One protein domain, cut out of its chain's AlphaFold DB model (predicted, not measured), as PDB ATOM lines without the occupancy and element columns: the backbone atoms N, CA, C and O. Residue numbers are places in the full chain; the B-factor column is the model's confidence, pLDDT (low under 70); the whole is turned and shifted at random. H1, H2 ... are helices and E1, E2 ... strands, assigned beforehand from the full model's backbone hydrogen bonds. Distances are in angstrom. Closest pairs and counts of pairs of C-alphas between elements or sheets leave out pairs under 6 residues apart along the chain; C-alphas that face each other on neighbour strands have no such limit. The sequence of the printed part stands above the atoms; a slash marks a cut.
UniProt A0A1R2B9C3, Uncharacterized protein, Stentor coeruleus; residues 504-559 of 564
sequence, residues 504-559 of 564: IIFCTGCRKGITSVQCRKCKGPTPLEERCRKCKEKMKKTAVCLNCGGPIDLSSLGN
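What this domain is: This is residues 504 to 559 of the 564 residues of an uncharacterized protein of Stentor coeruleus (UniProt A0A1R2B9C3). Little regular structure: a chain mostly of loops, with the small two-stranded hairpin E1 and E2 between the looped residues 504 to 514 and 528 to 539, and the short helix H1 near the last printed residue. A short antiparallel pairing ties residues 543 to 544 to E1. The printed part has 56 residues, 11 in named elements, in the order E1, E2, H1; the class is mixed. It is compact and rounded, spanning 27 by 26 by 15 A, with a radius of gyration of the C-alphas of 10.0 A.

Where its parts are: E1, residues 516 to 519, begins at C-alpha (1.672, 4.546, -39.538) and is 9.5 A long. E2 is residues 525 to 527, 6.9 A. H1, residues 555 to 558, 6.2 A, ends at C-alpha (2.962, -11.967, -37.192).

How they stand to each other: E1 and E2 are antiparallel at 126 degrees; N 517 and O 526 are within hydrogen-bond range at 2.8 A. H1 is apart from E1. H1 is too short for an O i to N i+4 pair, and its one O i to N i+3 pair is not within range.

The domain as a whole: The C-alphas of Arg 511 and Lys 536 are farthest apart, 27.2 A. The printed part has no cut. E2 to H1 is a long link. Residues 541 to 542 and 555 to 559 have pLDDT under 70.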
ATOM      1  N   ILE A 504      -0.595  -2.034 -45.577       80.56
ATOM      2  CA  ILE A 504      -1.753  -1.175 -45.332       80.56
ATOM      3  C   ILE A 504      -2.695  -1.988 -44.453       80.56
ATOM      4  O   ILE A 504      -3.242  -2.991 -44.903       80.56
ATOM      5  N   ILE A 505      -2.862  -1.569 -43.203       82.38
ATOM      6  CA  ILE A 505      -3.882  -2.126 -42.306       82.38
ATOM      7  C   ILE A 505      -5.052  -1.151 -42.287       82.38
ATOM      8  O   ILE A 505      -4.855   0.055 -42.422       82.38
ATOM      9  N   PHE A 506      -6.277  -1.641 -42.136       79.81
ATOM     10  CA  PHE A 506      -7.440  -0.783 -41.930       79.81
ATOM     11  C   PHE A 506      -7.726  -0.662 -40.436       79.81
ATOM     12  O   PHE A 506      -7.825  -1.663 -39.731       79.81
ATOM     13  N   CYS A 507      -7.865   0.569 -39.943       84.12
ATOM     14  CA  CYS A 507      -8.297   0.787 -38.566       84.12
ATOM     15  C   CYS A 507      -9.745   0.303 -38.397       84.12
ATOM     16  O   CYS A 507     -10.629   0.771 -39.114       84.12
ATOM     17  N   THR A 508     -10.013  -0.581 -37.436       81.19
ATOM     18  CA  THR A 508     -11.371  -1.089 -37.158       81.19
ATOM     19  C   THR A 508     -12.327   0.017 -36.708       81.19
ATOM     20  O   THR A 508     -13.503  -0.019 -37.059       81.19
ATOM     21  N   GLY A 509     -11.815   1.034 -36.004       84.12
ATOM     22  CA  GLY A 509     -12.595   2.187 -35.552       84.12
ATOM     23  C   GLY A 509     -13.026   3.115 -36.691       84.12
ATOM     24  O   GLY A 509     -14.213   3.348 -36.883       84.12
ATOM     25  N   CYS A 510     -12.077   3.652 -37.468       85.75
ATOM     26  CA  CYS A 510     -12.382   4.675 -38.484       85.75
ATOM     27  C   CYS A 510     -12.416   4.172 -39.932       85.75
ATOM     28  O   CYS A 510     -12.662   4.965 -40.838       85.75
ATOM     29  N   ARG A 511     -12.134   2.884 -40.168       82.75
ATOM     30  CA  ARG A 511     -12.094   2.225 -41.489       82.75
ATOM     31  C   ARG A 511     -11.141   2.854 -42.513       82.75
ATOM     32  O   ARG A 511     -11.178   2.501 -43.688       82.75
ATOM     33  N   LYS A 512     -10.247   3.753 -42.087       78.44
ATOM     34  CA  LYS A 512      -9.204   4.335 -42.944       78.44
ATOM     35  C   LYS A 512      -7.992   3.406 -43.010       78.44
ATOM     36  O   LYS A 512      -7.595   2.829 -41.994       78.44
ATOM     37  N   GLY A 513      -7.400   3.296 -44.200       81.69
ATOM     38  CA  GLY A 513      -6.106   2.646 -44.389       81.69
ATOM     39  C   GLY A 513      -5.014   3.437 -43.673       81.69
ATOM     40  O   GLY A 513      -4.918   4.654 -43.827       81.69
ATOM     41  N   ILE A 514      -4.216   2.755 -42.865       84.06
ATOM     42  CA  ILE A 514      -3.138   3.333 -42.067       84.06
ATOM     43  C   ILE A 514      -1.815   2.673 -42.455       84.06
ATOM     44  O   ILE A 514      -1.717   1.455 -42.581       84.06
ATOM     45  N   THR A 515      -0.791   3.498 -42.662       81.31
ATOM     46  CA  THR A 515       0.600   3.073 -42.918       81.31
ATOM     47  C   THR A 515       1.520   3.391 -41.735       81.31
ATOM     48  O   THR A 515       2.660   2.925 -41.667       81.31
ATOM     49  N   SER A 516       1.015   4.171 -40.780       85.44
ATOM     50  CA  SER A 516       1.672   4.546 -39.538       85.44
ATOM     51  C   SER A 516       0.661   4.594 -38.395       85.44
ATOM     52  O   SER A 516      -0.544   4.775 -38.586       85.44
ATOM     53  N   VAL A 517       1.168   4.396 -37.189       88.62
ATOM     54  CA  VAL A 517       0.420   4.331 -35.938       88.62
ATOM     55  C   VAL A 517       1.092   5.222 -34.908       88.62
ATOM     56  O   VAL A 517       2.291   5.492 -34.995       88.62
ATOM     57  N   GLN A 518       0.351   5.687 -33.912       90.94
ATOM     58  CA  GLN A 518       0.953   6.397 -32.793       90.94
ATOM     59  C   GLN A 518       1.389   5.385 -31.735       90.94
ATOM     60  O   GLN A 518       0.600   4.543 -31.299       90.94
ATOM     61  N   CYS A 519       2.643   5.468 -31.300       90.38
ATOM     62  CA  CYS A 519       3.104   4.694 -30.153       90.38
ATOM     63  C   CYS A 519       2.508   5.280 -28.864       90.38
ATOM     64  O   CYS A 519       2.697   6.468 -28.594       90.38
ATOM     65  N   ARG A 520       1.829   4.473 -28.033       86.56
ATOM     66  CA  ARG A 520       1.254   4.963 -26.764       86.56
ATOM     67  C   ARG A 520       2.291   5.535 -25.795       86.56
ATOM     68  O   ARG A 520       1.963   6.510 -25.124       86.56
ATOM     69  N   LYS A 521       3.503   4.971 -25.745       89.69
ATOM     70  CA  LYS A 521       4.550   5.377 -24.793       89.69
ATOM     71  C   LYS A 521       5.218   6.690 -25.172       89.69
ATOM     72  O   LYS A 521       5.266   7.606 -24.366       89.69
ATOM     73  N   CYS A 522       5.705   6.816 -26.407       90.31
ATOM     74  CA  CYS A 522       6.432   8.020 -26.828       90.31
ATOM     75  C   CYS A 522       5.574   9.041 -27.592       90.31
ATOM     76  O   CYS A 522       6.121  10.040 -28.063       90.31
ATOM     77  N   LYS A 523       4.283   8.741 -27.806       90.00
ATOM     78  CA  LYS A 523       3.290   9.539 -28.553       90.00
ATOM     79  C   LYS A 523       3.691   9.918 -29.986       90.00
ATOM     80  O   LYS A 523       3.008  10.708 -30.632       90.00
ATOM     81  N   GLY A 524       4.767   9.333 -30.509       85.06
ATOM     82  CA  GLY A 524       5.312   9.638 -31.828       85.06
ATOM     83  C   GLY A 524       4.695   8.776 -32.934       85.06
ATOM     84  O   GLY A 524       4.368   7.607 -32.680       85.06
ATOM     85  N   PRO A 525       4.577   9.309 -34.166       84.19
ATOM     86  CA  PRO A 525       4.186   8.522 -35.324       84.19
ATOM     87  C   PRO A 525       5.261   7.469 -35.611       84.19
ATOM     88  O   PRO A 525       6.457   7.754 -35.655       84.19
ATOM     89  N   THR A 526       4.830   6.228 -35.775       82.81
ATOM     90  CA  THR A 526       5.680   5.058 -35.982       82.81
ATOM     91  C   THR A 526       5.137   4.282 -37.184       82.81
ATOM     92  O   THR A 526       3.930   4.056 -37.243       82.81
ATOM     93  N   PRO A 527       5.969   3.865 -38.154       82.00
ATOM     94  CA  PRO A 527       5.545   2.931 -39.198       82.00
ATOM     95  C   PRO A 527       4.968   1.643 -38.594       82.00
ATOM     96  O   PRO A 527       5.277   1.303 -37.452       82.00
ATOM     97  N   LEU A 528       4.149   0.920 -39.358       76.06
ATOM     98  CA  LEU A 528       3.666  -0.413 -38.979       76.06
ATOM     99  C   LEU A 528       4.830  -1.420 -38.937       76.06
ATOM    100  O   LEU A 528       5.114  -2.125 -39.900       76.06
ATOM    101  N   GLU A 529       5.526  -1.437 -37.806       76.62
ATOM    102  CA  GLU A 529       6.649  -2.309 -37.470       76.62
ATOM    103  C   GLU A 529       6.363  -3.008 -36.133       76.62
ATOM    104  O   GLU A 529       5.560  -2.535 -35.325       76.62
ATOM    105  N   GLU A 530       7.048  -4.121 -35.848       75.94
ATOM    106  CA  GLU A 530       6.867  -4.837 -34.577       75.94
ATOM    107  C   GLU A 530       7.281  -4.014 -33.346       75.94
ATOM    108  O   GLU A 530       6.821  -4.301 -32.237       75.94
ATOM    109  N   ARG A 531       8.150  -3.004 -33.509       82.31
ATOM    110  CA  ARG A 531       8.670  -2.164 -32.418       82.31
ATOM    111  C   ARG A 531       8.672  -0.681 -32.781       82.31
ATOM    112  O   ARG A 531       8.956  -0.308 -33.914       82.31
ATOM    113  N   CYS A 532       8.430   0.177 -31.791       84.69
ATOM    114  CA  CYS A 532       8.534   1.620 -31.962       84.69
ATOM    115  C   CYS A 532       9.986   2.050 -32.199       84.69
ATOM    116  O   CYS A 532      10.870   1.736 -31.407       84.69
ATOM    117  N   ARG A 533      10.252   2.852 -33.235       83.75
ATOM    118  CA  ARG A 533      11.619   3.321 -33.519       83.75
ATOM    119  C   ARG A 533      12.201   4.220 -32.425       83.75
ATOM    120  O   ARG A 533      13.402   4.122 -32.175       83.75
ATOM    121  N   LYS A 534      11.358   5.047 -31.788       85.62
ATOM    122  CA  LYS A 534      11.760   6.043 -30.778       85.62
ATOM    123  C   LYS A 534      11.976   5.429 -29.393       85.62
ATOM    124  O   LYS A 534      12.985   5.716 -28.773       85.62
ATOM    125  N   CYS A 535      11.066   4.575 -28.916       88.25
ATOM    126  CA  CYS A 535      11.156   3.988 -27.565       88.25
ATOM    127  C   CYS A 535      11.449   2.480 -27.528       88.25
ATOM    128  O   CYS A 535      11.474   1.899 -26.449       88.25
ATOM    129  N   LYS A 536      11.644   1.837 -28.687       88.50
ATOM    130  CA  LYS A 536      11.967   0.403 -28.858       88.50
ATOM    131  C   LYS A 536      10.941  -0.600 -28.308       88.50
ATOM    132  O   LYS A 536      11.156  -1.805 -28.424       88.50
ATOM    133  N   GLU A 537       9.812  -0.137 -27.781       85.06
ATOM    134  CA  GLU A 537       8.752  -0.982 -27.227       85.06
ATOM    135  C   GLU A 537       7.985  -1.755 -28.313       85.06
ATOM    136  O   GLU A 537       7.798  -1.253 -29.425       85.06
ATOM    137  N   LYS A 538       7.543  -2.982 -28.003       84.69
ATOM    138  CA  LYS A 538       6.764  -3.825 -28.926       84.69
ATOM    139  C   LYS A 538       5.382  -3.209 -29.185       84.69
ATOM    140  O   LYS A 538       4.639  -2.937 -28.248       84.69
ATOM    141  N   MET A 539       5.012  -3.057 -30.457       78.50
ATOM    142  CA  MET A 539       3.779  -2.375 -30.887       78.50
ATOM    143  C   MET A 539       2.513  -3.235 -30.757       78.50
ATOM    144  O   MET A 539       1.413  -2.687 -30.777       78.50
ATOM    145  N   LYS A 540       2.649  -4.561 -30.573       70.12
ATOM    146  CA  LYS A 540       1.544  -5.549 -30.588       70.12
ATOM    147  C   LYS A 540       0.392  -5.268 -29.601       70.12
ATOM    148  O   LYS A 540      -0.667  -5.852 -29.765       70.12
ATOM    149  N   LYS A 541       0.567  -4.397 -28.596       64.69
ATOM    150  CA  LYS A 541      -0.475  -4.057 -27.598       64.69
ATOM    151  C   LYS A 541      -0.733  -2.554 -27.425       64.69
ATOM    152  O   LYS A 541      -1.545  -2.159 -26.593       64.69
ATOM    153  N   THR A 542      -0.018  -1.698 -28.153       67.69
ATOM    154  CA  THR A 542       0.106  -0.271 -27.798       67.69
ATOM    155  C   THR A 542      -0.046   0.687 -28.974       67.69
ATOM    156  O   THR A 542       0.104   1.896 -28.793       67.69
ATOM    157  N   ALA A 543      -0.358   0.190 -30.169       81.12
ATOM    158  CA  ALA A 543      -0.616   1.031 -31.327       81.12
ATOM    159  C   ALA A 543      -2.014   1.664 -31.245       81.12
ATOM    160  O   ALA A 543      -3.010   0.976 -31.010       81.12
ATOM    161  N   VAL A 544      -2.096   2.976 -31.468       89.50
ATOM    162  CA  VAL A 544      -3.373   3.669 -31.693       89.50
ATOM    163  C   VAL A 544      -3.390   4.333 -33.059       89.50
ATOM    164  O   VAL A 544      -2.360   4.759 -33.591       89.50
ATOM    165  N   CYS A 545      -4.573   4.384 -33.655       89.06
ATOM    166  CA  CYS A 545      -4.783   4.980 -34.960       89.06
ATOM    167  C   CYS A 545      -4.598   6.493 -34.895       89.06
ATOM    168  O   CYS A 545      -5.330   7.172 -34.180       89.06
ATOM    169  N   LEU A 546      -3.684   7.030 -35.708       87.69
ATOM    170  CA  LEU A 546      -3.445   8.476 -35.804       87.69
ATOM    171  C   LEU A 546      -4.705   9.259 -36.206       87.69
ATOM    172  O   LEU A 546      -4.842  10.417 -35.839       87.69
ATOM    173  N   ASN A 547      -5.637   8.623 -36.923       87.12
ATOM    174  CA  ASN A 547      -6.853   9.283 -37.396       87.12
ATOM    175  C   ASN A 547      -7.990   9.332 -36.364       87.12
ATOM    176  O   ASN A 547      -8.885  10.151 -36.524       87.12
ATOM    177  N   CYS A 548      -8.041   8.424 -35.383       91.56
ATOM    178  CA  CYS A 548      -9.206   8.328 -34.484       91.56
ATOM    179  C   CYS A 548      -8.878   7.965 -33.033       91.56
ATOM    180  O   CYS A 548      -9.794   7.770 -32.245       91.56
ATOM    181  N   GLY A 549      -7.604   7.774 -32.683       90.00
ATOM    182  CA  GLY A 549      -7.175   7.358 -31.343       90.00
ATOM    183  C   GLY A 549      -7.558   5.925 -30.946       90.00
ATOM    184  O   GLY A 549      -7.118   5.447 -29.902       90.00
ATOM    185  N   GLY A 550      -8.333   5.219 -31.774       88.12
ATOM    186  CA  GLY A 550      -8.779   3.852 -31.506       88.12
ATOM    187  C   GLY A 550      -7.616   2.849 -31.462       88.12
ATOM    188  O   GLY A 550      -6.611   3.054 -32.155       88.12
ATOM    189  N   PRO A 551      -7.724   1.773 -30.661       85.69
ATOM    190  CA  PRO A 551      -6.721   0.715 -30.624       85.69
ATOM    191  C   PRO A 551      -6.614   0.023 -31.987       85.69
ATOM    192  O   PRO A 551      -7.618  -0.179 -32.669       85.69
ATOM    193  N   ILE A 552      -5.394  -0.339 -32.379       83.06
ATOM    194  CA  ILE A 552      -5.146  -1.142 -33.579       83.06
ATOM    195  C   ILE A 552      -4.604  -2.488 -33.134       83.06
ATOM    196  O   ILE A 552      -3.561  -2.547 -32.480       83.06
ATOM    197  N   ASP A 553      -5.298  -3.556 -33.519       78.38
ATOM    198  CA  ASP A 553      -4.784  -4.902 -33.332       78.38
ATOM    199  C   ASP A 553      -3.765  -5.232 -34.431       78.38
ATOM    200  O   ASP A 553      -4.069  -5.210 -35.623       78.38
ATOM    201  N   LEU A 554      -2.527  -5.489 -34.008       75.38
ATOM    202  CA  LEU A 554      -1.406  -5.868 -34.868       75.38
ATOM    203  C   LEU A 554      -1.082  -7.367 -34.754       75.38
ATOM    204  O   LEU A 554      -0.044  -7.803 -35.254       75.38
ATOM    205  N   SER A 555      -1.932  -8.158 -34.089       68.19
ATOM    206  CA  SER A 555      -1.771  -9.610 -33.925       68.19
ATOM    207  C   SER A 555      -1.646 -10.348 -35.267       68.19
ATOM    208  O   SER A 555      -0.853 -11.284 -35.384       68.19
ATOM    209  N   SER A 556      -2.324  -9.860 -36.308       59.38
ATOM    210  CA  SER A 556      -2.334 -10.432 -37.659       59.38
ATOM    211  C   SER A 556      -1.059 -10.194 -38.478       59.38
ATOM    212  O   SER A 556      -0.827 -10.897 -39.457       59.38
ATOM    213  N   LEU A 557      -0.185  -9.260 -38.082       59.44
ATOM    214  CA  LEU A 557       1.078  -8.999 -38.792       59.44
ATOM    215  C   LEU A 557       2.139 -10.095 -38.585       59.44
ATOM    216  O   LEU A 557       3.138 -10.106 -39.301       59.44
ATOM    217  N   GLY A 558       1.959 -10.973 -37.592       40.66
ATOM    218  CA  GLY A 558       2.962 -11.967 -37.192       40.66
ATOM    219  C   GLY A 558       2.836 -13.345 -37.846       40.66
ATOM    220  O   GLY A 558       3.804 -14.095 -37.810       40.66
ATOM    221  N   ASN A 559       1.691 -13.672 -38.454       39.28
ATOM    222  CA  ASN A 559       1.406 -15.013 -38.968       39.28
ATOM    223  C   ASN A 559       1.013 -14.949 -40.451       39.28
ATOM    224  O   ASN A 559      -0.167 -14.978 -40.786       39.28
TER     225      ASN A 559